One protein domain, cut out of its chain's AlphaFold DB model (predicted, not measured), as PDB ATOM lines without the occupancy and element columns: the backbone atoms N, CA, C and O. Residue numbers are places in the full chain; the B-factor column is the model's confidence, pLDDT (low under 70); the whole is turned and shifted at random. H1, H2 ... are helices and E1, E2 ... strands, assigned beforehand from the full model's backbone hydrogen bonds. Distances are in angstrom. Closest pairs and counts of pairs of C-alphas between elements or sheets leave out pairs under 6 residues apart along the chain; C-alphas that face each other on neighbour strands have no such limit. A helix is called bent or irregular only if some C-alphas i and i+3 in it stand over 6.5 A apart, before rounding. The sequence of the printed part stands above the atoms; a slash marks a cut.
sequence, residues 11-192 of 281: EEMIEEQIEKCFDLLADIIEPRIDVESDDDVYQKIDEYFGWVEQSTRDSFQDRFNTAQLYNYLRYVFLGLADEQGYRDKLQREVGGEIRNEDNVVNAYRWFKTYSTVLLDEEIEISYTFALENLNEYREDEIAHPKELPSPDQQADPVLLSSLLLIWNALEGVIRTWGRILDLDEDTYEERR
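What this domain is: This is residues 11 to 192 of the 281 residues of an uncharacterized protein of Natrinema altunense JCM 12890 (UniProt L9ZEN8). Four long helices, H1, H2, H3 and H7, stand side by side, and H5 and H6, which meet near their first residues and run opposite ways, pack across H3 and H7. A small strand hairpin, E1 and E2, points away from this bundle, with residues 93 to 98 sticking out, and short H8 packs on the end of H5. The printed part has 182 residues, with eight named helices and two named strands in the order H1 H2 H3 H4 E1 E2 H5 H6 H7 H8; the two-strand sheet is antiparallel and the class is mostly helix. It is compact, with a radius of gyration of the C-alphas of 17.3 A and spans of 58 by 45 by 36 A.

Where its parts are: H1, residues 11 to 29, begins at C-alpha 11 (-24.441, 44.561, -7.648) and is 26.3 A long. H2, residues 41 to 61, measures 31.3 A, and H3, residues 63 to 83, 31.4 A. H4 is residues 87 to 90, E1 91 to 94 and E2 97 to 100. H5, residues 104 to 119, measures 21.7 A. H6, residues 128 to 143, measures 22.3 A; it is irregular, C-alphas 132 and 135 being 7.2 A apart, with a kink of 49 degrees near residue 136. H7, residues 157 to 181, is the longest helix at 36.3 A. H8, residues 185 to 192, ends at C-alpha 192 (-38.541, 21.667, 21.898).

How they stand to each other: H1, H2, H3, H5, H6 and H7 form a bundle, a group of helices packed together. H1 and H2 are a helical hairpin, closest at the C-alphas of Ile 29 and Tyr 42, 5.8 A. H2 and H3 form another, at a shallow tilt of 13 degrees, with C-alphas 59 and 65 5.2 A apart. H1 touches H7, the same way at 14 degrees, closest at C-alphas 14 and 164, 5.1 A. The hub, H5, touches H3 with residues 104 to 111 alone, closest at C-alphas 74 and 104, 5.0 A. Residues 128 to 134 of H6 touch H7, closest at C-alphas 130 and 166, 5.6 A. H8 touches H5 at a steep tilt of 55 degrees, with C-alphas 118 and 191 5.4 A apart. H4 is close to H3 but not clearly touching, with C-alphas 81 and 87 4.8 A apart. In the hairpin E1 and E2, N 92 and O 99 are within hydrogen-bond range at 2.9 A. Every O i to N i+4 pair is within range in H1, H5, H7 and H8; H2 has 16 of 17, H3 15 of 17 and H6 9 of 12, while H4 is too short for such a pair.

The domain as a whole: The C-alphas farthest apart are those of Pro 151 and Asp 186, 58.6 A. The printed part has no cut. The links H1 to H2 and H6 to H7 are long. Mean pLDDT of the printed part is 92.0, and residues 149 to 155 are under 70.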
ATOM      1  N   GLU A  11     -24.997  44.035  -8.901       90.19
ATOM      2  CA  GLU A  11     -24.441  44.561  -7.648       90.19
ATOM      3  C   GLU A  11     -25.478  45.398  -6.889       90.19
ATOM      4  O   GLU A  11     -25.705  45.140  -5.714       90.19
ATOM      5  N   GLU A  12     -26.185  46.315  -7.561       92.56
ATOM      6  CA  GLU A  12     -27.274  47.092  -6.944       92.56
ATOM      7  C   GLU A  12     -28.390  46.183  -6.407       92.56
ATOM      8  O   GLU A  12     -28.870  46.393  -5.299       92.56
ATOM      9  N   MET A  13     -28.765  45.132  -7.145       94.44
ATOM     10  CA  MET A  13     -29.763  44.161  -6.677       94.44
ATOM     11  C   MET A  13     -29.291  43.369  -5.450       94.44
ATOM     12  O   MET A  13     -30.109  43.015  -4.602       94.44
ATOM     13  N   ILE A  14     -27.995  43.051  -5.362       96.25
ATOM     14  CA  ILE A  14     -27.420  42.370  -4.195       96.25
ATOM     15  C   ILE A  14     -27.422  43.313  -2.992       96.25
ATOM     16  O   ILE A  14     -27.845  42.894  -1.922       96.25
ATOM     17  N   GLU A  15     -27.009  44.570  -3.163       97.00
ATOM     18  CA  GLU A  15     -27.013  45.573  -2.089       97.00
ATOM     19  C   GLU A  15     -28.432  45.830  -1.555       97.00
ATOM     20  O   GLU A  15     -28.642  45.785  -0.347       97.00
ATOM     21  N   GLU A  16     -29.436  45.977  -2.429       97.25
ATOM     22  CA  GLU A  16     -30.843  46.103  -2.004       97.25
ATOM     23  C   GLU A  16     -31.312  44.884  -1.186       97.25
ATOM     24  O   GLU A  16     -32.055  45.015  -0.209       97.25
ATOM     25  N   GLN A  17     -30.881  43.680  -1.571       97.94
ATOM     26  CA  GLN A  17     -31.223  42.459  -0.846       97.94
ATOM     27  C   GLN A  17     -30.474  42.352   0.495       97.94
ATOM     28  O   GLN A  17     -31.052  41.858   1.464       97.94
ATOM     29  N   ILE A  18     -29.224  42.818   0.566       98.38
ATOM     30  CA  ILE A  18     -28.443  42.925   1.806       98.38
ATOM     31  C   ILE A  18     -29.155  43.855   2.787       98.38
ATOM     32  O   ILE A  18     -29.436  43.439   3.910       98.38
ATOM     33  N   GLU A  19     -29.501  45.073   2.358       98.25
ATOM     34  CA  GLU A  19     -30.196  46.065   3.189       98.25
ATOM     35  C   GLU A  19     -31.491  45.486   3.767       98.25
ATOM     36  O   GLU A  19     -31.718  45.526   4.974       98.25
ATOM     37  N   LYS A  20     -32.291  44.824   2.924       98.06
ATOM     38  CA  LYS A  20     -33.520  44.148   3.354       98.06
ATOM     39  C   LYS A  20     -33.270  43.064   4.409       98.06
ATOM     40  O   LYS A  20     -34.090  42.892   5.309       98.06
ATOM     41  N   CYS A  21     -32.189  42.296   4.289       98.44
ATOM     42  CA  CYS A  21     -31.828  41.299   5.294       98.44
ATOM     43  C   CYS A  21     -31.422  41.954   6.617       98.44
ATOM     44  O   CYS A  21     -31.856  41.474   7.661       98.44
ATOM     45  N   PHE A  22     -30.654  43.046   6.588       98.50
ATOM     46  CA  PHE A  22     -30.275  43.777   7.800       98.50
ATOM     47  C   PHE A  22     -31.461  44.447   8.488       98.50
ATOM     48  O   PHE A  22     -31.537  44.389   9.710       98.50
ATOM     49  N   ASP A  23     -32.421  44.992   7.739       98.25
ATOM     50  CA  ASP A  23     -33.661  45.525   8.317       98.25
ATOM     51  C   ASP A  23     -34.410  44.439   9.116       98.25
ATOM     52  O   ASP A  23     -34.809  44.650  10.258       98.25
ATOM     53  N   LEU A  24     -34.548  43.236   8.541       98.00
ATOM     54  CA  LEU A  24     -35.186  42.099   9.221       98.00
ATOM     55  C   LEU A  24     -34.372  41.594  10.415       98.00
ATOM     56  O   LEU A  24     -34.943  41.139  11.405       98.00
ATOM     57  N   LEU A  25     -33.046  41.615  10.298       97.44
ATOM     58  CA  LEU A  25     -32.143  41.182  11.353       97.44
ATOM     59  C   LEU A  25     -32.208  42.137  12.552       97.44
ATOM     60  O   LEU A  25     -32.294  41.678  13.689       97.44
ATOM     61  N   ALA A  26     -32.239  43.447  12.298       96.81
ATOM     62  CA  ALA A  26     -32.363  44.479  13.321       96.81
ATOM     63  C   ALA A  26     -33.671  44.334  14.117       96.81
ATOM     64  O   ALA A  26     -33.638  44.344  15.347       96.81
ATOM     65  N   ASP A  27     -34.795  44.075  13.437       96.88
ATOM     66  CA  ASP A  27     -36.093  43.809  14.080       96.88
ATOM     67  C   ASP A  27     -36.037  42.628  15.076       96.88
ATOM     68  O   ASP A  27     -36.780  42.593  16.064       96.88
ATOM     69  N   ILE A  28     -35.151  41.653  14.837       96.00
ATOM     70  CA  ILE A  28     -34.953  40.487  15.706       96.00
ATOM     71  C   ILE A  28     -33.968  40.793  16.839       96.00
ATOM     72  O   ILE A  28     -34.254  40.464  17.996       96.00
ATOM     73  N   ILE A  29     -32.819  41.388  16.512       95.12
ATOM     74  CA  ILE A  29     -31.661  41.521  17.407       95.12
ATOM     75  C   ILE A  29     -31.791  42.713  18.352       95.12
ATOM     76  O   ILE A  29     -31.543  42.560  19.549       95.12
ATOM     77  N   GLU A  30     -32.206  43.888  17.867       93.75
ATOM     78  CA  GLU A  30     -32.241  45.113  18.681       93.75
ATOM     79  C   GLU A  30     -33.052  44.971  19.983       93.75
ATOM     80  O   GLU A  30     -32.604  45.473  21.016       93.75
ATOM     81  N   PRO A  31     -34.208  44.274  20.010       94.06
ATOM     82  CA  PRO A  31     -34.967  44.089  21.246       94.06
ATOM     83  C   PRO A  31     -34.339  43.096  22.236       94.06
ATOM     84  O   PRO A  31     -34.805  43.019  23.373       94.06
ATOM     85  N   ARG A  32     -33.358  42.295  21.799       93.06
ATOM     86  CA  ARG A  32     -32.846  41.118  22.522       93.06
ATOM     87  C   ARG A  32     -31.380  41.236  22.948       93.06
ATOM     88  O   ARG A  32     -30.964  40.484  23.821       93.06
ATOM     89  N   ILE A  33     -30.628  42.170  22.367       90.81
ATOM     90  CA  ILE A  33     -29.206  42.368  22.663       90.81
ATOM     91  C   ILE A  33     -28.977  42.846  24.107       90.81
ATOM     92  O   ILE A  33     -29.561  43.839  24.556       90.81
ATOM     93  N   ASP A  34     -28.079  42.176  24.828       89.12
ATOM     94  CA  ASP A  34     -27.542  42.669  26.094       89.12
ATOM     95  C   ASP A  34     -26.242  43.450  25.857       89.12
ATOM     96  O   ASP A  34     -25.149  42.891  25.790       89.12
ATOM     97  N   VAL A  35     -26.357  44.778  25.762       83.31
ATOM     98  CA  VAL A  35     -25.222  45.686  25.505       83.31
ATOM     99  C   VAL A  35     -24.162  45.710  26.614       83.31
ATOM    100  O   VAL A  35     -23.105  46.312  26.428       83.31
ATOM    101  N   GLU A  36     -24.442  45.129  27.783       84.56
ATOM    102  CA  GLU A  36     -23.475  45.030  28.883       84.56
ATOM    103  C   GLU A  36     -22.683  43.711  28.851       84.56
ATOM    104  O   GLU A  36     -21.703  43.569  29.591       84.56
ATOM    105  N   SER A  37     -23.077  42.761  27.998       85.31
ATOM    106  CA  SER A  37     -22.445  41.452  27.867       85.31
ATOM    107  C   SER A  37     -21.475  41.410  26.687       85.31
ATOM    108  O   SER A  37     -21.875  41.432  25.529       85.31
ATOM    109  N   ASP A  38     -20.185  41.225  26.979       78.06
ATOM    110  CA  ASP A  38     -19.150  40.990  25.955       78.06
ATOM    111  C   ASP A  38     -19.326  39.641  25.214       78.06
ATOM    112  O   ASP A  38     -18.601  39.356  24.260       78.06
ATOM    113  N   ASP A  39     -20.240  38.779  25.677       86.75
ATOM    114  CA  ASP A  39     -20.461  37.426  25.151       86.75
ATOM    115  C   ASP A  39     -21.880  37.229  24.587       86.75
ATOM    116  O   ASP A  39     -22.280  36.088  24.339       86.75
ATOM    117  N   ASP A  40     -22.629  38.321  24.379       92.44
ATOM    118  CA  ASP A  40     -24.001  38.298  23.864       92.44
ATOM    119  C   ASP A  40     -24.100  37.553  22.524       92.44
ATOM    120  O   ASP A  40     -23.353  37.794  21.569       92.44
ATOM    121  N   VAL A  41     -25.023  36.594  22.461       93.44
ATOM    122  CA  VAL A  41     -25.165  35.718  21.296       93.44
ATOM    123  C   VAL A  41     -25.778  36.447  20.100       93.44
ATOM    124  O   VAL A  41     -25.374  36.183  18.968       93.44
ATOM    125  N   TYR A  42     -26.684  37.400  20.328       95.19
ATOM    126  CA  TYR A  42     -27.299  38.173  19.255       95.19
ATOM    127  C   TYR A  42     -26.289  39.146  18.644       95.19
ATOM    128  O   TYR A  42     -26.204  39.227  17.421       95.19
ATOM    129  N   GLN A  43     -25.438  39.784  19.454       93.75
ATOM    130  CA  GLN A  43     -24.334  40.604  18.948       93.75
ATOM    131  C   GLN A  43     -23.385  39.796  18.050       93.75
ATOM    132  O   GLN A  43     -23.017  40.249  16.969       93.75
ATOM    133  N   LYS A  44     -23.011  38.574  18.448       94.94
ATOM    134  CA  LYS A  44     -22.157  37.710  17.611       94.94
ATOM    135  C   LYS A  44     -22.816  37.353  16.283       94.94
ATOM    136  O   LYS A  44     -22.137  37.324  15.260       94.94
ATOM    137  N   ILE A  45     -24.117  37.060  16.293       96.38
ATOM    138  CA  ILE A  45     -24.861  36.752  15.067       96.38
ATOM    139  C   ILE A  45     -24.886  37.976  14.142       96.38
ATOM    140  O   ILE A  45     -24.603  37.820  12.953       96.38
ATOM    141  N   ASP A  46     -25.141  39.176  14.674       96.38
ATOM    142  CA  ASP A  46     -25.072  40.438  13.919       96.38
ATOM    143  C   ASP A  46     -23.688  40.643  13.278       96.38
ATOM    144  O   ASP A  46     -23.570  40.853  12.068       96.38
ATOM    145  N   GLU A  47     -22.617  40.448  14.054       96.38
ATOM    146  CA  GLU A  47     -21.238  40.517  13.560       96.38
ATOM    147  C   GLU A  47     -20.974  39.509  12.428       96.38
ATOM    148  O   GLU A  47     -20.329  39.847  11.430       96.38
ATOM    149  N   TYR A  48     -21.492  38.280  12.536       97.94
ATOM    150  CA  TYR A  48     -21.349  37.266  11.488       97.94
ATOM    151  C   TYR A  48     -22.065  37.669  10.196       97.94
ATOM    152  O   TYR A  48     -21.487  37.499   9.120       97.94
ATOM    153  N   PHE A  49     -23.267  38.248  10.274       98.06
ATOM    154  CA  PHE A  49     -23.944  38.810   9.100       98.06
ATOM    155  C   PHE A  49     -23.157  39.976   8.488       98.06
ATOM    156  O   PHE A  49     -22.987  40.011   7.266       98.06
ATOM    157  N   GLY A  50     -22.578  40.858   9.310       98.06
ATOM    158  CA  GLY A  50     -21.662  41.913   8.858       98.06
ATOM    159  C   GLY A  50     -20.429  41.373   8.121       98.06
ATOM    160  O   GLY A  50     -19.978  41.939   7.123       98.06
ATOM    161  N   TRP A  51     -19.885  40.229   8.544       98.38
ATOM    162  CA  TRP A  51     -18.776  39.586   7.830       98.38
ATOM    163  C   TRP A  51     -19.208  38.971   6.494       98.38
ATOM    164  O   TRP A  51     -18.455  39.047   5.517       98.38
ATOM    165  N   VAL A  52     -20.410  38.389   6.421       98.06
ATOM    166  CA  VAL A  52     -20.990  37.895   5.159       98.06
ATOM    167  C   VAL A  52     -21.209  39.052   4.180       98.06
ATOM    168  O   VAL A  52     -20.864  38.923   3.005       98.06
ATOM    169  N   GLU A  53     -21.715  40.194   4.651       98.25
ATOM    170  CA  GLU A  53     -21.869  41.431   3.870       98.25
ATOM    171  C   GLU A  53     -20.534  41.896   3.297       98.25
ATOM    172  O   GLU A  53     -20.380  42.004   2.076       98.25
ATOM    173  N   GLN A  54     -19.541  42.104   4.164       97.12
ATOM    174  CA  GLN A  54     -18.228  42.576   3.743       97.12
ATOM    175  C   GLN A  54     -17.593  41.616   2.729       97.12
ATOM    176  O   GLN A  54     -17.151  42.041   1.664       97.12
ATOM    177  N   SER A  55     -17.625  40.309   3.001       95.88
ATOM    178  CA  SER A  55     -17.064  39.307   2.092       95.88
ATOM    179  C   SER A  55     -17.838  39.178   0.776       95.88
ATOM    180  O   SER A  55     -17.252  38.774  -0.233       95.88
ATOM    181  N   THR A  56     -19.135  39.506   0.759       95.69
ATOM    182  CA  THR A  56     -19.929  39.595  -0.476       95.69
ATOM    183  C   THR A  56     -19.431  40.757  -1.329       95.69
ATOM    184  O   THR A  56     -19.114  40.553  -2.501       95.69
ATOM    185  N   ARG A  57     -19.269  41.947  -0.735       94.75
ATOM    186  CA  ARG A  57     -18.751  43.136  -1.430       94.75
ATOM    187  C   ARG A  57     -17.331  42.932  -1.947       94.75
ATOM    188  O   ARG A  57     -17.029  43.263  -3.092       94.75
ATOM    189  N   ASP A  58     -16.477  42.307  -1.143       92.50
ATOM    190  CA  ASP A  58     -15.111  41.970  -1.545       92.50
ATOM    191  C   ASP A  58     -15.095  40.967  -2.717       92.50
ATOM    192  O   ASP A  58     -14.195  40.998  -3.561       92.50
ATOM    193  N   SER A  59     -16.124  40.118  -2.829       90.94
ATOM    194  CA  SER A  59     -16.278  39.172  -3.943       90.94
ATOM    195  C   SER A  59     -16.660  39.833  -5.272       90.94
ATOM    196  O   SER A  59     -16.455  39.217  -6.319       90.94
ATOM    197  N   PHE A  60     -17.157  41.078  -5.273       89.38
ATOM    198  CA  PHE A  60     -17.396  41.837  -6.511       89.38
ATOM    199  C   PHE A  60     -16.081  42.181  -7.222       89.38
ATOM    200  O   PHE A  60     -16.009  42.219  -8.453       89.38
ATOM    201  N   GLN A  61     -15.023  42.405  -6.440       85.56
ATOM    202  CA  GLN A  61     -13.703  42.772  -6.946       85.56
ATOM    203  C   GLN A  61     -12.783  41.560  -7.089       85.56
ATOM    204  O   GLN A  61     -12.016  41.491  -8.048       85.56
ATOM    205  N   ASP A  62     -12.864  40.608  -6.157       85.94
ATOM    206  CA  ASP A  62     -12.021  39.420  -6.143       85.94
ATOM    207  C   ASP A  62     -12.820  38.160  -5.783       85.94
ATOM    208  O   ASP A  62     -13.173  37.905  -4.630       85.94
ATOM    209  N   ARG A  63     -13.031  37.314  -6.795       85.06
ATOM    210  CA  ARG A  63     -13.750  36.039  -6.678       85.06
ATOM    211  C   ARG A  63     -13.143  35.071  -5.655       85.06
ATOM    212  O   ARG A  63     -13.857  34.195  -5.168       85.06
ATOM    213  N   PHE A  64     -11.859  35.186  -5.308       86.50
ATOM    214  CA  PHE A  64     -11.236  34.308  -4.311       86.50
ATOM    215  C   PHE A  64     -11.777  34.544  -2.889       86.50
ATOM    216  O   PHE A  64     -11.703  33.637  -2.057       86.50
ATOM    217  N   ASN A  65     -12.425  35.687  -2.631       89.00
ATOM    218  CA  ASN A  65     -13.102  35.959  -1.358       89.00
ATOM    219  C   ASN A  65     -14.307  35.044  -1.088       89.00
ATOM    220  O   ASN A  65     -14.750  34.935   0.052       89.00
ATOM    221  N   THR A  66     -14.782  34.289  -2.081       88.94
ATOM    222  CA  THR A  66     -15.814  33.252  -1.888       88.94
ATOM    223  C   THR A  66     -15.416  32.173  -0.872       88.94
ATOM    224  O   THR A  66     -16.283  31.587  -0.223       88.94
ATOM    225  N   ALA A  67     -14.116  31.922  -0.674       89.31
ATOM    226  CA  ALA A  67     -13.629  31.045   0.394       89.31
ATOM    227  C   ALA A  67     -13.951  31.603   1.786       89.31
ATOM    228  O   ALA A  67     -14.388  30.871   2.675       89.31
ATOM    229  N   GLN A  68     -13.752  32.906   1.961       93.56
ATOM    230  CA  GLN A  68     -14.005  33.611   3.208       93.56
ATOM    231  C   GLN A  68     -15.510  33.759   3.455       93.56
ATOM    232  O   GLN A  68     -15.974  33.453   4.552       93.56
ATOM    233  N   LEU A  69     -16.277  34.066   2.403       94.75
ATOM    234  CA  LEU A  69     -17.738  34.091   2.425       94.75
ATOM    235  C   LEU A  69     -18.316  32.765   2.930       94.75
ATOM    236  O   LEU A  69     -19.160  32.763   3.819       94.75
ATOM    237  N   TYR A  70     -17.832  31.634   2.407       93.94
ATOM    238  CA  TYR A  70     -18.278  30.308   2.839       93.94
ATOM    239  C   TYR A  70     -18.052  30.073   4.342       93.94
ATOM    240  O   TYR A  70     -18.925  29.546   5.031       93.94
ATOM    241  N   ASN A  71     -16.904  30.503   4.874       94.44
ATOM    242  CA  ASN A  71     -16.614  30.393   6.306       94.44
ATOM    243  C   ASN A  71     -17.518  31.297   7.157       94.44
ATOM    244  O   ASN A  71     -17.941  30.888   8.235       94.44
ATOM    245  N   TYR A  72     -17.840  32.500   6.680       97.19
ATOM    246  CA  TYR A  72     -18.732  33.415   7.393       97.19
ATOM    247  C   TYR A  72     -20.193  32.967   7.358       97.19
ATOM    248  O   TYR A  72     -20.858  33.018   8.389       97.19
ATOM    249  N   LEU A  73     -20.664  32.409   6.237       97.00
ATOM    250  CA  LEU A  73     -21.974  31.750   6.167       97.00
ATOM    251  C   LEU A  73     -22.081  30.626   7.199       97.00
ATOM    252  O   LEU A  73     -23.084  30.507   7.895       97.00
ATOM    253  N   ARG A  74     -21.021  29.826   7.347       96.00
ATOM    254  CA  ARG A  74     -20.956  28.810   8.397       96.00
ATOM    255  C   ARG A  74     -21.078  29.418   9.795       96.00
ATOM    256  O   ARG A  74     -21.790  28.862  10.622       96.00
ATOM    257  N   TYR A  75     -20.389  30.523  10.079       96.88
ATOM    258  CA  TYR A  75     -20.474  31.164  11.395       96.88
ATOM    259  C   TYR A  75     -21.878  31.667  11.711       96.88
ATOM    260  O   TYR A  75     -22.315  31.473  12.839       96.88
ATOM    261  N   VAL A  76     -22.616  32.191  10.726       97.88
ATOM    262  CA  VAL A  76     -24.035  32.541  10.902       97.88
ATOM    263  C   VAL A  76     -24.831  31.339  11.416       97.88
ATOM    264  O   VAL A  76     -25.443  31.426  12.477       97.88
ATOM    265  N   PHE A  77     -24.773  30.188  10.736       97.88
ATOM    266  CA  PHE A  77     -25.513  28.999  11.178       97.88
ATOM    267  C   PHE A  77     -25.035  28.457  12.531       97.88
ATOM    268  O   PHE A  77     -25.849  27.970  13.312       97.88
ATOM    269  N   LEU A  78     -23.741  28.564  12.843       96.62
ATOM    270  CA  LEU A  78     -23.224  28.192  14.161       96.62
ATOM    271  C   LEU A  78     -23.714  29.123  15.270       96.62
ATOM    272  O   LEU A  78     -24.030  28.633  16.347       96.62
ATOM    273  N   GLY A  79     -23.811  30.427  15.007       96.69
ATOM    274  CA  GLY A  79     -24.390  31.390  15.941       96.69
ATOM    275  C   GLY A  79     -25.861  31.083  16.222       96.69
ATOM    276  O   GLY A  79     -26.264  31.038  17.379       96.69
ATOM    277  N   LEU A  80     -26.637  30.759  15.180       97.62
ATOM    278  CA  LEU A  80     -28.024  30.300  15.337       97.62
ATOM    279  C   LEU A  80     -28.108  28.997  16.151       97.62
ATOM    280  O   LEU A  80     -29.003  28.841  16.975       97.62
ATOM    281  N   ALA A  81     -27.173  28.067  15.947       97.12
ATOM    282  CA  ALA A  81     -27.111  26.820  16.708       97.12
ATOM    283  C   ALA A  81     -26.714  27.019  18.179       97.12
ATOM    284  O   ALA A  81     -27.211  26.295  19.043       97.12
ATOM    285  N   ASP A  82     -25.818  27.968  18.467       95.56
ATOM    286  CA  ASP A  82     -25.461  28.374  19.832       95.56
ATOM    287  C   ASP A  82     -26.673  28.963  20.556       95.56
ATOM    288  O   ASP A  82     -26.999  28.533  21.658       95.56
ATOM    289  N   GLU A  83     -27.348  29.918  19.916       95.38
ATOM    290  CA  GLU A  83     -28.493  30.631  20.488       95.38
ATOM    291  C   GLU A  83     -29.660  29.689  20.796       95.38
ATOM    292  O   GLU A  83     -30.261  29.766  21.862       95.38
ATOM    293  N   GLN A  84     -29.913  28.732  19.906       94.56
ATOM    294  CA  GLN A  84     -30.975  27.734  20.047       94.56
ATOM    295  C   GLN A  84     -30.541  26.473  20.823       94.56
ATOM    296  O   GLN A  84     -31.327  25.537  20.994       94.56
ATOM    297  N   GLY A  85     -29.288  26.409  21.290       93.75
ATOM    298  CA  GLY A  85     -28.803  25.342  22.167       93.75
ATOM    299  C   GLY A  85     -28.704  23.958  21.518       93.75
ATOM    300  O   GLY A  85     -29.000  22.960  22.176       93.75
ATOM    301  N   TYR A  86     -28.313  23.878  20.241       94.75
ATOM    302  CA  TYR A  86     -28.092  22.604  19.535       94.75
ATOM    303  C   TYR A  86     -26.715  22.476  18.876       94.75
ATOM    304  O   TYR A  86     -26.484  21.578  18.064       94.75
ATOM    305  N   ARG A  87     -25.763  23.359  19.197       94.62
ATOM    306  CA  ARG A  87     -24.423  23.331  18.586       94.62
ATOM    307  C   ARG A  87     -23.663  22.023  18.804       94.62
ATOM    308  O   ARG A  87     -22.878  21.629  17.944       94.62
ATOM    309  N   ASP A  88     -23.879  21.349  19.925       92.62
ATOM    310  CA  ASP A  88     -23.292  20.042  20.230       92.62
ATOM    311  C   ASP A  88     -23.677  18.977  19.193       92.62
ATOM    312  O   ASP A  88     -22.878  18.091  18.893       92.62
ATOM    313  N   LYS A  89     -24.851  19.111  18.563       93.94
ATOM    314  CA  LYS A  89     -25.317  18.183  17.529       93.94
ATOM    315  C   LYS A  89     -24.449  18.199  16.279       93.94
ATOM    316  O   LYS A  89     -24.396  17.186  15.601       93.94
ATOM    317  N   LEU A  90     -23.715  19.284  16.021       94.12
ATOM    318  CA  LEU A  90     -22.802  19.445  14.881       94.12
ATOM    319  C   LEU A  90     -21.389  18.895  15.145       94.12
ATOM    320  O   LEU A  90     -20.467  19.159  14.371       94.12
ATOM    321  N   GLN A  91     -21.173  18.185  16.250       93.56
ATOM    322  CA  GLN A  91     -19.853  17.727  16.673       93.56
ATOM    323  C   GLN A  91     -19.779  16.202  16.708       93.56
ATOM    324  O   GLN A  91     -20.725  15.529  17.106       93.56
ATOM    325  N   ARG A  92     -18.619  15.650  16.343       90.38
ATOM    326  CA  ARG A  92     -18.300  14.227  16.512       90.38
ATOM    327  C   ARG A  92     -16.896  14.024  17.056       90.38
ATOM    328  O   ARG A  92     -15.968  14.738  16.686       90.38
ATOM    329  N   GLU A  93     -16.708  13.013  17.892       87.06
ATOM    330  CA  GLU A  93     -15.380  12.648  18.384       87.06
ATOM    331  C   GLU A  93     -14.702  11.660  17.425       87.06
ATOM    332  O   GLU A  93     -15.222  10.581  17.138       87.06
ATOM    333  N   VAL A  94     -13.513  12.007  16.926       84.75
ATOM    334  CA  VAL A  94     -12.710  11.133  16.060       84.75
ATOM    335  C   VAL A  94     -11.290  11.062  16.601       84.75
ATOM    336  O   VAL A  94     -10.512  12.003  16.483       84.75
ATOM    337  N   GLY A  95     -10.933   9.911  17.175       82.38
ATOM    338  CA  GLY A  95      -9.581   9.675  17.687       82.38
ATOM    339  C   GLY A  95      -9.214  10.515  18.916       82.38
ATOM    340  O   GLY A  95      -8.036  10.806  19.101       82.38
ATOM    341  N   GLY A  96     -10.195  10.895  19.744       84.12
ATOM    342  CA  GLY A  96      -9.993  11.742  20.926       84.12
ATOM    343  C   GLY A  96     -10.039  13.247  20.646       84.12
ATOM    344  O   GLY A  96      -9.839  14.040  21.561       84.12
ATOM    345  N   GLU A  97     -10.286  13.646  19.395       88.69
ATOM    346  CA  GLU A  97     -10.446  15.043  18.990       88.69
ATOM    347  C   GLU A  97     -11.888  15.309  18.553       88.69
ATOM    348  O   GLU A  97     -12.485  14.512  17.824       88.69
ATOM    349  N   ILE A  98     -12.435  16.451  18.972       88.06
ATOM    350  CA  ILE A  98     -13.736  16.927  18.503       88.06
ATOM    351  C   ILE A  98     -13.561  17.463  17.082       88.06
ATOM    352  O   ILE A  98     -12.791  18.395  16.842       88.06
ATOM    353  N   ARG A  99     -14.286  16.869  16.138       90.06
ATOM    354  CA  ARG A  99     -14.456  17.370  14.778       90.06
ATOM    355  C   ARG A  99     -15.816  18.034  14.659       90.06
ATOM    356  O   ARG A  99     -16.823  17.446  15.039       90.06
ATOM    357  N   ASN A 100     -15.828  19.231  14.088       90.12
ATOM    358  CA  ASN A 100     -17.063  19.922  13.751       90.12
ATOM    359  C   ASN A 100     -17.490  19.501  12.341       90.12
ATOM    360  O   ASN A 100     -16.741  19.697  11.384       90.12
ATOM    361  N   GLU A 101     -18.692  18.954  12.210       90.62
ATOM    362  CA  GLU A 101     -19.364  18.698  10.934       90.62
ATOM    363  C   GLU A 101     -20.201  19.929  10.558       90.62
ATOM    364  O   GLU A 101     -21.393  19.864  10.280       90.62
ATOM    365  N   ASP A 102     -19.559  21.096  10.584       89.94
ATOM    366  CA  ASP A 102     -20.199  22.411  10.511       89.94
ATOM    367  C   ASP A 102     -20.181  23.024   9.105       89.94
ATOM    368  O   ASP A 102     -20.274  24.238   8.946       89.94
ATOM    369  N   ASN A 103     -20.040  22.220   8.049       93.00
ATOM    370  CA  ASN A 103     -20.118  22.754   6.689       93.00
ATOM    371  C   ASN A 103     -21.485  23.441   6.454       93.00
ATOM    372  O   ASN A 103     -22.476  23.065   7.078       93.00
ATOM    373  N   VAL A 104     -21.546  24.442   5.565       94.81
ATOM    374  CA  VAL A 104     -22.741  25.299   5.393       94.81
ATOM    375  C   VAL A 104     -24.001  24.478   5.120       94.81
ATOM    376  O   VAL A 104     -25.054  24.773   5.678       94.81
ATOM    377  N   VAL A 105     -23.887  23.423   4.310       93.62
ATOM    378  CA  VAL A 105     -25.012  22.545   3.964       93.62
ATOM    379  C   VAL A 105     -25.523  21.808   5.190       93.62
ATOM    380  O   VAL A 105     -26.722  21.798   5.451       93.62
ATOM    381  N   ASN A 106     -24.615  21.219   5.963       94.31
ATOM    382  CA  ASN A 106     -24.987  20.466   7.148       94.31
ATOM    383  C   ASN A 106     -25.543  21.375   8.248       94.31
ATOM    384  O   ASN A 106     -26.601  21.100   8.807       94.31
ATOM    385  N   ALA A 107     -24.893  22.513   8.497       95.69
ATOM    386  CA  ALA A 107     -25.367  23.511   9.450       95.69
ATOM    387  C   ALA A 107     -26.771  24.030   9.082       95.69
ATOM    388  O   ALA A 107     -27.639  24.148   9.947       95.69
ATOM    389  N   TYR A 108     -27.036  24.232   7.787       95.94
ATOM    390  CA  TYR A 108     -28.371  24.549   7.289       95.94
ATOM    391  C   TYR A 108     -29.380  23.404   7.497       95.94
ATOM    392  O   TYR A 108     -30.503  23.661   7.930       95.94
ATOM    393  N   ARG A 109     -29.017  22.140   7.236       95.75
ATOM    394  CA  ARG A 109     -29.902  20.977   7.470       95.75
ATOM    395  C   ARG A 109     -30.306  20.851   8.941       95.75
ATOM    396  O   ARG A 109     -31.479  20.597   9.229       95.75
ATOM    397  N   TRP A 110     -29.375  21.099   9.860       96.81
ATOM    398  CA  TRP A 110     -29.644  21.172  11.296       96.81
ATOM    399  C   TRP A 110     -30.613  22.308  11.641       96.81
ATOM    400  O   TRP A 110     -31.640  22.058  12.275       96.81
ATOM    401  N   PHE A 111     -30.362  23.519  11.133       97.56
ATOM    402  CA  PHE A 111     -31.276  24.655  11.293       97.56
ATOM    403  C   PHE A 111     -32.682  24.349  10.753       97.56
ATOM    404  O   PHE A 111     -33.676  24.590  11.438       97.56
ATOM    405  N   LYS A 112     -32.785  23.771   9.549       96.94
ATOM    406  CA  LYS A 112     -34.058  23.383   8.921       96.94
ATOM    407  C   LYS A 112     -34.809  22.357   9.768       96.94
ATOM    408  O   LYS A 112     -36.012  22.505   9.962       96.94
ATOM    409  N   THR A 113     -34.111  21.341  10.276       97.06
ATOM    410  CA  THR A 113     -34.690  20.291  11.130       97.06
ATOM    411  C   THR A 113     -35.254  20.889  12.408       97.06
ATOM    412  O   THR A 113     -36.429  20.696  12.708       97.06
ATOM    413  N   TYR A 114     -34.443  21.683  13.107       97.56
ATOM    414  CA  TYR A 114     -34.845  22.373  14.325       97.56
ATOM    415  C   TYR A 114     -36.074  23.263  14.095       97.56
ATOM    416  O   TYR A 114     -37.080  23.155  14.794       97.56
ATOM    417  N   SER A 115     -36.025  24.082  13.041       97.81
ATOM    418  CA  SER A 115     -37.099  25.009  12.681       97.81
ATOM    419  C   SER A 115     -38.395  24.293  12.304       97.81
ATOM    420  O   SER A 115     -39.471  24.737  12.687       97.81
ATOM    421  N   THR A 116     -38.299  23.174  11.582       97.62
ATOM    422  CA  THR A 116     -39.453  22.353  11.179       97.62
ATOM    423  C   THR A 116     -40.192  21.810  12.396       97.62
ATOM    424  O   THR A 116     -41.419  21.828  12.427       97.62
ATOM    425  N   VAL A 117     -39.455  21.382  13.424       96.69
ATOM    426  CA  VAL A 117     -40.058  20.888  14.666       96.69
ATOM    427  C   VAL A 117     -40.653  22.023  15.490       96.69
ATOM    428  O   VAL A 117     -41.800  21.929  15.919       96.69
ATOM    429  N   LEU A 118     -39.917  23.121  15.679       97.44
ATOM    430  CA  LEU A 118     -40.404  24.232  16.499       97.44
ATOM    431  C   LEU A 118     -41.572  24.989  15.876       97.44
ATOM    432  O   LEU A 118     -42.437  25.474  16.601       97.44
ATOM    433  N   LEU A 119     -41.627  25.103  14.553       97.25
ATOM    434  CA  LEU A 119     -42.727  25.783  13.873       97.25
ATOM    435  C   LEU A 119     -43.882  24.837  13.522       97.25
ATOM    436  O   LEU A 119     -44.986  25.334  13.300       97.25
ATOM    437  N   ASP A 120     -43.669  23.519  13.598       95.94
ATOM    438  CA  ASP A 120     -44.644  22.476  13.245       95.94
ATOM    439  C   ASP A 120     -45.161  22.629  11.801       95.94
ATOM    440  O   ASP A 120     -46.354  22.583  11.507       95.94
ATOM    441  N   GLU A 121     -44.235  22.891  10.877       95.31
ATOM    442  CA  GLU A 121     -44.528  23.084   9.456       95.31
ATOM    443  C   GLU A 121     -43.311  22.786   8.577       95.31
ATOM    444  O   GLU A 121     -42.171  22.749   9.039       95.31
ATOM    445  N   GLU A 122     -43.547  22.579   7.280       92.75
ATOM    446  CA  GLU A 122     -42.474  22.280   6.334       92.75
ATOM    447  C   GLU A 122     -41.722  23.566   5.996       92.75
ATOM    448  O   GLU A 122     -42.264  24.475   5.364       92.75
ATOM    449  N   ILE A 123     -40.462  23.641   6.421       94.56
ATOM    450  CA  ILE A 123     -39.613  24.801   6.157       94.56
ATOM    451  C   ILE A 123     -38.985  24.677   4.772       94.56
ATOM    452  O   ILE A 123     -38.018  23.940   4.563       94.56
ATOM    453  N   GLU A 124     -39.519  25.446   3.826       89.88
ATOM    454  CA  GLU A 124     -38.977  25.597   2.475       89.88
ATOM    455  C   GLU A 124     -38.351  26.985   2.296       89.88
ATOM    456  O   GLU A 124     -39.013  27.964   1.942       89.88
ATOM    457  N   ILE A 125     -37.040  27.080   2.525       92.25
ATOM    458  CA  ILE A 125     -36.288  28.298   2.215       92.25
ATOM    459  C   ILE A 125     -35.985  28.315   0.717       92.25
ATOM    460  O   ILE A 125     -35.434  27.369   0.155       92.25
ATOM    461  N   SER A 126     -36.359  29.403   0.049       91.19
ATOM    462  CA  SER A 126     -36.083  29.563  -1.378       91.19
ATOM    463  C   SER A 126     -34.579  29.667  -1.636       91.19
ATOM    464  O   SER A 126     -33.846  30.278  -0.865       91.19
ATOM    465  N   TYR A 127     -34.134  29.111  -2.765       92.88
ATOM    466  CA  TYR A 127     -32.756  29.227  -3.261       92.88
ATOM    467  C   TYR A 127     -31.662  28.593  -2.382       92.88
ATOM    468  O   TYR A 127     -30.487  28.918  -2.543       92.88
ATOM    469  N   THR A 128     -31.999  27.633  -1.515       91.00
ATOM    470  CA  THR A 128     -31.007  26.919  -0.679       91.00
ATOM    471  C   THR A 128     -29.956  26.186  -1.500       91.00
ATOM    472  O   THR A 128     -28.813  26.080  -1.066       91.00
ATOM    473  N   PHE A 129     -30.288  25.794  -2.733       90.75
ATOM    474  CA  PHE A 129     -29.322  25.230  -3.674       90.75
ATOM    475  C   PHE A 129     -28.104  26.146  -3.892       90.75
ATOM    476  O   PHE A 129     -27.027  25.658  -4.221       90.75
ATOM    477  N   ALA A 130     -28.236  27.468  -3.730       93.12
ATOM    478  CA  ALA A 130     -27.107  28.386  -3.849       93.12
ATOM    479  C   ALA A 130     -26.125  28.237  -2.673       93.12
ATOM    480  O   ALA A 130     -24.918  28.314  -2.880       93.12
ATOM    481  N   LEU A 131     -26.630  27.957  -1.465       92.12
ATOM    482  CA  LEU A 131     -25.807  27.598  -0.304       92.12
ATOM    483  C   LEU A 131     -25.160  26.219  -0.499       92.12
ATOM    484  O   LEU A 131     -23.972  26.052  -0.230       92.12
ATOM    485  N   GLU A 132     -25.932  25.256  -1.011       89.69
ATOM    486  CA  GLU A 132     -25.498  23.870  -1.238       89.69
ATOM    487  C   GLU A 132     -24.356  23.769  -2.253       89.69
ATOM    488  O   GLU A 132     -23.368  23.074  -2.021       89.69
ATOM    489  N   ASN A 133     -24.451  24.520  -3.351       90.38
ATOM    490  CA  ASN A 133     -23.497  24.441  -4.456       90.38
ATOM    491  C   ASN A 133     -22.334  25.438  -4.342       90.38
ATOM    492  O   ASN A 133     -21.412  25.386  -5.158       90.38
ATOM    493  N   LEU A 134     -22.330  26.347  -3.355       88.94
ATOM    494  CA  LEU A 134     -21.282  27.368  -3.227       88.94
ATOM    495  C   LEU A 134     -19.888  26.746  -3.084       88.94
ATOM    496  O   LEU A 134     -18.928  27.236  -3.678       88.94
ATOM    497  N   ASN A 135     -19.771  25.669  -2.302       88.94
ATOM    498  CA  ASN A 135     -18.487  25.003  -2.096       88.94
ATOM    499  C   ASN A 135     -17.985  24.334  -3.382       88.94
ATOM    500  O   ASN A 135     -16.826  24.515  -3.735       88.94
ATOM    501  N   GLU A 136     -18.853  23.609  -4.094       88.44
ATOM    502  CA  GLU A 136     -18.510  22.977  -5.375       88.44
ATOM    503  C   GLU A 136     -18.104  24.028  -6.413       88.44
ATOM    504  O   GLU A 136     -17.025  23.936  -6.992       88.44
ATOM    505  N   TYR A 137     -18.896  25.095  -6.561       86.88
ATOM    506  CA  TYR A 137     -18.567  26.210  -7.450       86.88
ATOM    507  C   TYR A 137     -17.207  26.835  -7.113       86.88
ATOM    508  O   TYR A 137     -16.397  27.099  -8.003       86.88
ATOM    509  N   ARG A 138     -16.911  27.047  -5.824       87.38
ATOM    510  CA  ARG A 138     -15.614  27.577  -5.394       87.38
ATOM    511  C   ARG A 138     -14.465  26.649  -5.784       87.38
ATOM    512  O   ARG A 138     -13.457  27.121  -6.313       87.38
ATOM    513  N   GLU A 139     -14.584  25.359  -5.497       86.56
ATOM    514  CA  GLU A 139     -13.506  24.405  -5.758       86.56
ATOM    515  C   GLU A 139     -13.263  24.219  -7.258       86.56
ATOM    516  O   GLU A 139     -12.112  24.293  -7.697       86.56
ATOM    517  N   ASP A 140     -14.326  24.061  -8.046       86.19
ATOM    518  CA  ASP A 140     -14.230  23.668  -9.452       86.19
ATOM    519  C   ASP A 140     -14.066  24.857 -10.407       86.19
ATOM    520  O   ASP A 140     -13.342  24.760 -11.398       86.19
ATOM    521  N   GLU A 141     -14.698  25.998 -10.122       83.44
ATOM    522  CA  GLU A 141     -14.737  27.140 -11.048       83.44
ATOM    523  C   GLU A 141     -13.807  28.291 -10.625       83.44
ATOM    524  O   GLU A 141     -13.388  29.105 -11.457       83.44
ATOM    525  N   ILE A 142     -13.430  28.369  -9.342       83.38
ATOM    526  CA  ILE A 142     -12.564  29.443  -8.825       83.38
ATOM    527  C   ILE A 142     -11.156  28.937  -8.521       83.38
ATOM    528  O   ILE A 142     -10.192  29.506  -9.048       83.38
ATOM    529  N   ALA A 143     -11.032  27.903  -7.687       82.44
ATOM    530  CA  ALA A 143      -9.744  27.375  -7.240       82.44
ATOM    531  C   ALA A 143      -9.070  26.498  -8.306       82.44
ATOM    532  O   ALA A 143      -7.867  26.636  -8.543       82.44
ATOM    533  N   HIS A 144      -9.842  25.650  -8.992       83.12
ATOM    534  CA  HIS A 144      -9.334  24.709  -9.995       83.12
ATOM    535  C   HIS A 144     -10.028  24.857 -11.360       83.12
ATOM    536  O   HIS A 144     -10.498  23.863 -11.920       83.12
ATOM    537  N   PRO A 145     -10.063  26.070 -11.943       81.88
ATOM    538  CA  PRO A 145     -10.839  26.320 -13.146       81.88
ATOM    539  C   PRO A 145     -10.316  25.496 -14.327       81.88
ATOM    540  O   PRO A 145      -9.108  25.407 -14.570       81.88
ATOM    541  N   LYS A 146     -11.241  24.937 -15.116       80.81
ATOM    542  CA  LYS A 146     -10.912  24.193 -16.349       80.81
ATOM    543  C   LYS A 146     -10.228  25.078 -17.398       80.81
ATOM    544  O   LYS A 146      -9.413  24.585 -18.176       80.81
ATOM    545  N   GLU A 147     -10.533  26.374 -17.392       78.25
ATOM    546  CA  GLU A 147      -9.915  27.396 -18.237       78.25
ATOM    547  C   GLU A 147      -9.430  28.564 -17.370       78.25
ATOM    548  O   GLU A 147     -10.152  29.046 -16.501       78.25
ATOM    549  N   LEU A 148      -8.196  29.029 -17.587       72.31
ATOM    550  CA  LEU A 148      -7.650  30.141 -16.805       72.31
ATOM    551  C   LEU A 148      -8.421  31.435 -17.121       72.31
ATOM    552  O   LEU A 148      -8.505  31.803 -18.297       72.31
ATOM    553  N   PRO A 149      -8.938  32.149 -16.105       67.88
ATOM    554  CA  PRO A 149      -9.599  33.430 -16.317       67.88
ATOM    555  C   PRO A 149      -8.611  34.461 -16.870       67.88
ATOM    556  O   PRO A 149      -7.398  34.390 -16.638       67.88
ATOM    557  N   SER A 150      -9.134  35.451 -17.588       64.50
ATOM    558  CA  SER A 150      -8.308  36.579 -18.027       64.50
ATOM    559  C   SER A 150      -7.904  37.449 -16.823       64.50
ATOM    560  O   SER A 150      -8.716  37.617 -15.916       64.50
ATOM    561  N   PRO A 151      -6.694  38.046 -16.799       59.88
ATOM    562  CA  PRO A 151      -6.217  38.857 -15.668       59.88
ATOM    563  C   PRO A 151      -7.117  40.043 -15.283       59.88
ATOM    564  O   PRO A 151      -7.067  40.490 -14.144       59.88
ATOM    565  N   ASP A 152      -7.937  40.527 -16.222       60.62
ATOM    566  CA  ASP A 152      -8.826  41.683 -16.050       60.62
ATOM    567  C   ASP A 152     -10.293  41.279 -15.796       60.62
ATOM    568  O   ASP A 152     -11.206  42.101 -15.905       60.62
ATOM    569  N   GLN A 153     -10.554  39.995 -15.538       62.19
ATOM    570  CA  GLN A 153     -11.911  39.481 -15.402       62.19
ATOM    571  C   GLN A 153     -12.468  39.846 -14.017       62.19
ATOM    572  O   GLN A 153     -12.084  39.259 -13.009       62.19
ATOM    573  N   GLN A 154     -13.369  40.834 -13.992       62.97
ATOM    574  CA  GLN A 154     -14.233  41.146 -12.844       62.97
ATOM    575  C   GLN A 154     -15.063  39.917 -12.427       62.97
ATOM    576  O   GLN A 154     -15.080  38.909 -13.142       62.97
ATOM    577  N   ALA A 155     -15.759  39.997 -11.284       66.12
ATOM    578  CA  ALA A 155     -16.674  38.948 -10.844       66.12
ATOM    579  C   ALA A 155     -17.581  38.483 -11.997       66.12
ATOM    580  O   ALA A 155     -18.261  39.281 -12.648       66.12
ATOM    581  N   ASP A 156     -17.551  37.179 -12.279       76.62
ATOM    582  CA  ASP A 156     -18.355  36.588 -13.346       76.62
ATOM    583  C   ASP A 156     -19.852  36.769 -13.014       76.62
ATOM    584  O   ASP A 156     -20.242  36.582 -11.856       76.62
ATOM    585  N   PRO A 157     -20.718  37.095 -13.994       83.06
ATOM    586  CA  PRO A 157     -22.172  37.069 -13.835       83.06
ATOM    587  C   PRO A 157     -22.738  35.855 -13.082       83.06
ATOM    588  O   PRO A 157     -23.740  36.000 -12.376       83.06
ATOM    589  N   VAL A 158     -22.118  34.674 -13.205       86.81
ATOM    590  CA  VAL A 158     -22.503  33.472 -12.448       86.81
ATOM    591  C   VAL A 158     -22.297  33.676 -10.948       86.81
ATOM    592  O   VAL A 158     -23.221  33.429 -10.178       86.81
ATOM    593  N   LEU A 159     -21.134  34.187 -10.535       89.31
ATOM    594  CA  LEU A 159     -20.850  34.482  -9.132       89.31
ATOM    595  C   LEU A 159     -21.832  35.524  -8.590       89.31
ATOM    596  O   LEU A 159     -22.441  35.289  -7.553       89.31
ATOM    597  N   LEU A 160     -22.045  36.631  -9.306       91.25
ATOM    598  CA  LEU A 160     -22.990  37.671  -8.876       91.25
ATOM    599  C   LEU A 160     -24.415  37.118  -8.711       91.25
ATOM    600  O   LEU A 160     -25.094  37.423  -7.734       91.25
ATOM    601  N   SER A 161     -24.851  36.250  -9.627       91.62
ATOM    602  CA  SER A 161     -26.152  35.583  -9.514       91.62
ATOM    603  C   SER A 161     -26.208  34.678  -8.280       91.62
ATOM    604  O   SER A 161     -27.170  34.743  -7.523       91.62
ATOM    605  N   SER A 162     -25.169  33.878  -8.032       93.19
ATOM    606  CA  SER A 162     -25.084  33.026  -6.841       93.19
ATOM    607  C   SER A 162     -25.108  33.836  -5.543       93.19
ATOM    608  O   SER A 162     -25.821  33.458  -4.619       93.19
ATOM    609  N   LEU A 163     -24.397  34.968  -5.477       95.50
ATOM    610  CA  LEU A 163     -24.405  35.862  -4.311       95.50
ATOM    611  C   LEU A 163     -25.811  36.403  -4.029       95.50
ATOM    612  O   LEU A 163     -26.273  36.334  -2.892       95.50
ATOM    613  N   LEU A 164     -26.527  36.866  -5.058       96.19
ATOM    614  CA  LEU A 164     -27.910  37.323  -4.906       96.19
ATOM    615  C   LEU A 164     -28.817  36.212  -4.355       96.19
ATOM    616  O   LEU A 164     -29.627  36.448  -3.457       96.19
ATOM    617  N   LEU A 165     -28.681  34.995  -4.879       96.75
ATOM    618  CA  LEU A 165     -29.474  33.844  -4.444       96.75
ATOM    619  C   LEU A 165     -29.150  33.422  -3.003       96.75
ATOM    620  O   LEU A 165     -30.069  33.100  -2.254       96.75
ATOM    621  N   ILE A 166     -27.880  33.492  -2.593       97.31
ATOM    622  CA  ILE A 166     -27.455  33.272  -1.203       97.31
ATOM    623  C   ILE A 166     -28.142  34.272  -0.274       97.31
ATOM    624  O   ILE A 166     -28.720  33.863   0.729       97.31
ATOM    625  N   TRP A 167     -28.152  35.562  -0.613       98.19
ATOM    626  CA  TRP A 167     -28.813  36.578   0.211       98.19
ATOM    627  C   TRP A 167     -30.338  36.417   0.264       98.19
ATOM    628  O   TRP A 167     -30.942  36.658   1.308       98.19
ATOM    629  N   ASN A 168     -30.968  35.930  -0.808       97.75
ATOM    630  CA  ASN A 168     -32.384  35.548  -0.766       97.75
ATOM    631  C   ASN A 168     -32.630  34.324   0.138       97.75
ATOM    632  O   ASN A 168     -33.638  34.278   0.842       97.75
ATOM    633  N   ALA A 169     -31.722  33.343   0.153       97.81
ATOM    634  CA  ALA A 169     -31.811  32.213   1.076       97.81
ATOM    635  C   ALA A 169     -31.623  32.669   2.535       97.81
ATOM    636  O   ALA A 169     -32.391  32.265   3.409       97.81
ATOM    637  N   LEU A 170     -30.664  33.565   2.798       98.38
ATOM    638  CA  LEU A 170     -30.446  34.154   4.122       98.38
ATOM    639  C   LEU A 170     -31.659  34.946   4.616       98.38
ATOM    640  O   LEU A 170     -31.992  34.841   5.791       98.38
ATOM    641  N   GLU A 171     -32.376  35.656   3.741       98.31
ATOM    642  CA  GLU A 171     -33.652  36.280   4.113       98.31
ATOM    643  C   GLU A 171     -34.630  35.239   4.680       98.31
ATOM    644  O   GLU A 171     -35.254  35.461   5.717       98.31
ATOM    645  N   GLY A 172     -34.754  34.084   4.019       98.00
ATOM    646  CA  GLY A 172     -35.603  32.992   4.495       98.00
ATOM    647  C   GLY A 172     -35.139  32.417   5.834       98.00
ATOM    648  O   GLY A 172     -35.979  32.114   6.683       98.00
ATOM    649  N   VAL A 173     -33.824  32.327   6.061       98.25
ATOM    650  CA  VAL A 173     -33.239  31.915   7.350       98.25
ATOM    651  C   VAL A 173     -33.594  32.915   8.447       98.25
ATOM    652  O   VAL A 173     -34.153  32.511   9.463       98.25
ATOM    653  N   ILE A 174     -33.364  34.212   8.220       98.50
ATOM    654  CA  ILE A 174     -33.664  35.288   9.179       98.50
ATOM    655  C   ILE A 174     -35.153  35.283   9.537       98.50
ATOM    656  O   ILE A 174     -35.513  35.287  10.710       98.50
ATOM    657  N   ARG A 175     -36.041  35.200   8.537       98.31
ATOM    658  CA  ARG A 175     -37.494  35.140   8.769       98.31
ATOM    659  C   ARG A 175     -37.905  33.914   9.570       98.31
ATOM    660  O   ARG A 175     -38.766  34.015  10.436       98.31
ATOM    661  N   THR A 176     -37.322  32.758   9.267       98.44
ATOM    662  CA  THR A 176     -37.614  31.514   9.988       98.44
ATOM    663  C   THR A 176     -37.152  31.613  11.439       98.44
ATOM    664  O   THR A 176     -37.911  31.272  12.340       98.44
ATOM    665  N   TRP A 177     -35.959  32.162  11.671       98.06
ATOM    666  CA  TRP A 177     -35.433  32.393  13.012       98.06
ATOM    667  C   TRP A 177     -36.297  33.372  13.813       98.06
ATOM    668  O   TRP A 177     -36.705  33.046  14.924       98.06
ATOM    669  N   GLY A 178     -36.685  34.510  13.228       97.69
ATOM    670  CA  GLY A 178     -37.594  35.460  13.876       97.69
ATOM    671  C   GLY A 178     -38.919  34.815  14.293       97.69
ATOM    672  O   GLY A 178     -39.373  35.005  15.413       97.69
ATOM    673  N   ARG A 179     -39.491  33.953  13.441       98.00
ATOM    674  CA  ARG A 179     -40.723  33.214  13.767       98.00
ATOM    675  C   ARG A 179     -40.558  32.244  14.931       98.00
ATOM    676  O   ARG A 179     -41.508  32.071  15.684       98.00
ATOM    677  N   ILE A 180     -39.394  31.606  15.065       97.50
ATOM    678  CA  ILE A 180     -39.087  30.754  16.224       97.50
ATOM    679  C   ILE A 180     -39.047  31.607  17.492       97.50
ATOM    680  O   ILE A 180     -39.655  31.240  18.492       97.50
ATOM    681  N   LEU A 181     -38.379  32.760  17.432       96.12
ATOM    682  CA  LEU A 181     -38.237  33.683  18.562       96.12
ATOM    683  C   LEU A 181     -39.533  34.409  18.951       96.12
ATOM    684  O   LEU A 181     -39.578  35.033  20.011       96.12
ATOM    685  N   ASP A 182     -40.551  34.362  18.092       96.44
ATOM    686  CA  ASP A 182     -41.885  34.916  18.336       96.44
ATOM    687  C   ASP A 182     -42.874  33.873  18.890       96.44
ATOM    688  O   ASP A 182     -44.018  34.221  19.201       96.44
ATOM    689  N   LEU A 183     -42.469  32.601  19.016       96.94
ATOM    690  CA  LEU A 183     -43.269  31.590  19.710       96.94
ATOM    691  C   LEU A 183     -43.431  31.974  21.185       96.94
ATOM    692  O   LEU A 183     -42.503  32.466  21.826       96.94
ATOM    693  N   ASP A 184     -44.613  31.720  21.744       96.81
ATOM    694  CA  ASP A 184     -44.784  31.790  23.190       96.81
ATOM    695  C   ASP A 184     -43.992  30.673  23.888       96.81
ATOM    696  O   ASP A 184     -43.785  29.596  23.331       96.81
ATOM    697  N   GLU A 185     -43.561  30.943  25.122       95.31
ATOM    698  CA  GLU A 185     -42.692  30.058  25.909       95.31
ATOM    699  C   GLU A 185     -43.281  28.648  26.073       95.31
ATOM    700  O   GLU A 185     -42.561  27.664  25.925       95.31
ATOM    701  N   ASP A 186     -44.594  28.533  26.303       96.69
ATOM    702  CA  ASP A 186     -45.259  27.236  26.470       96.69
ATOM    703  C   ASP A 186     -45.196  26.409  25.174       96.69
ATOM    704  O   ASP A 186     -44.806  25.239  25.208       96.69
ATOM    705  N   THR A 187     -45.529  27.016  24.030       96.50
ATOM    706  CA  THR A 187     -45.460  26.363  22.713       96.50
ATOM    707  C   THR A 187     -44.025  26.006  22.333       96.50
ATOM    708  O   THR A 187     -43.773  24.912  21.820       96.50
ATOM    709  N   TYR A 188     -43.077  26.914  22.585       95.62
ATOM    710  CA  TYR A 188     -41.657  26.684  22.337       95.62
ATOM    711  C   TYR A 188     -41.159  25.468  23.123       95.62
ATOM    712  O   TYR A 188     -40.629  24.528  22.532       95.62
ATOM    713  N   GLU A 189     -41.392  25.437  24.436       94.75
ATOM    714  CA  GLU A 189     -40.949  24.352  25.313       94.75
ATOM    715  C   GLU A 189     -41.643  23.022  24.997       94.75
ATOM    716  O   GLU A 189     -41.002  21.971  24.996       94.75
ATOM    717  N   GLU A 190     -42.947  23.033  24.698       94.81
ATOM    718  CA  GLU A 190     -43.679  21.828  24.294       94.81
ATOM    719  C   GLU A 190     -43.064  21.188  23.045       94.81
ATOM    720  O   GLU A 190     -42.806  19.983  23.028       94.81
ATOM    721  N   ARG A 191     -42.777  21.992  22.016       94.81
ATOM    722  CA  ARG A 191     -42.212  21.504  20.753       94.81
ATOM    723  C   ARG A 191     -40.732  21.166  20.875       94.81
ATOM    724  O   ARG A 191     -40.289  20.174  20.302       94.81
ATOM    725  N   ARG A 192     -39.967  21.930  21.661       94.69
ATOM    726  CA  ARG A 192     -38.541  21.667  21.898       94.69
ATOM    727  C   ARG A 192     -38.310  20.316  22.572       94.69
ATOM    728  O   ARG A 192     -37.317  19.666  22.247       94.69
TER     729      ARG A 192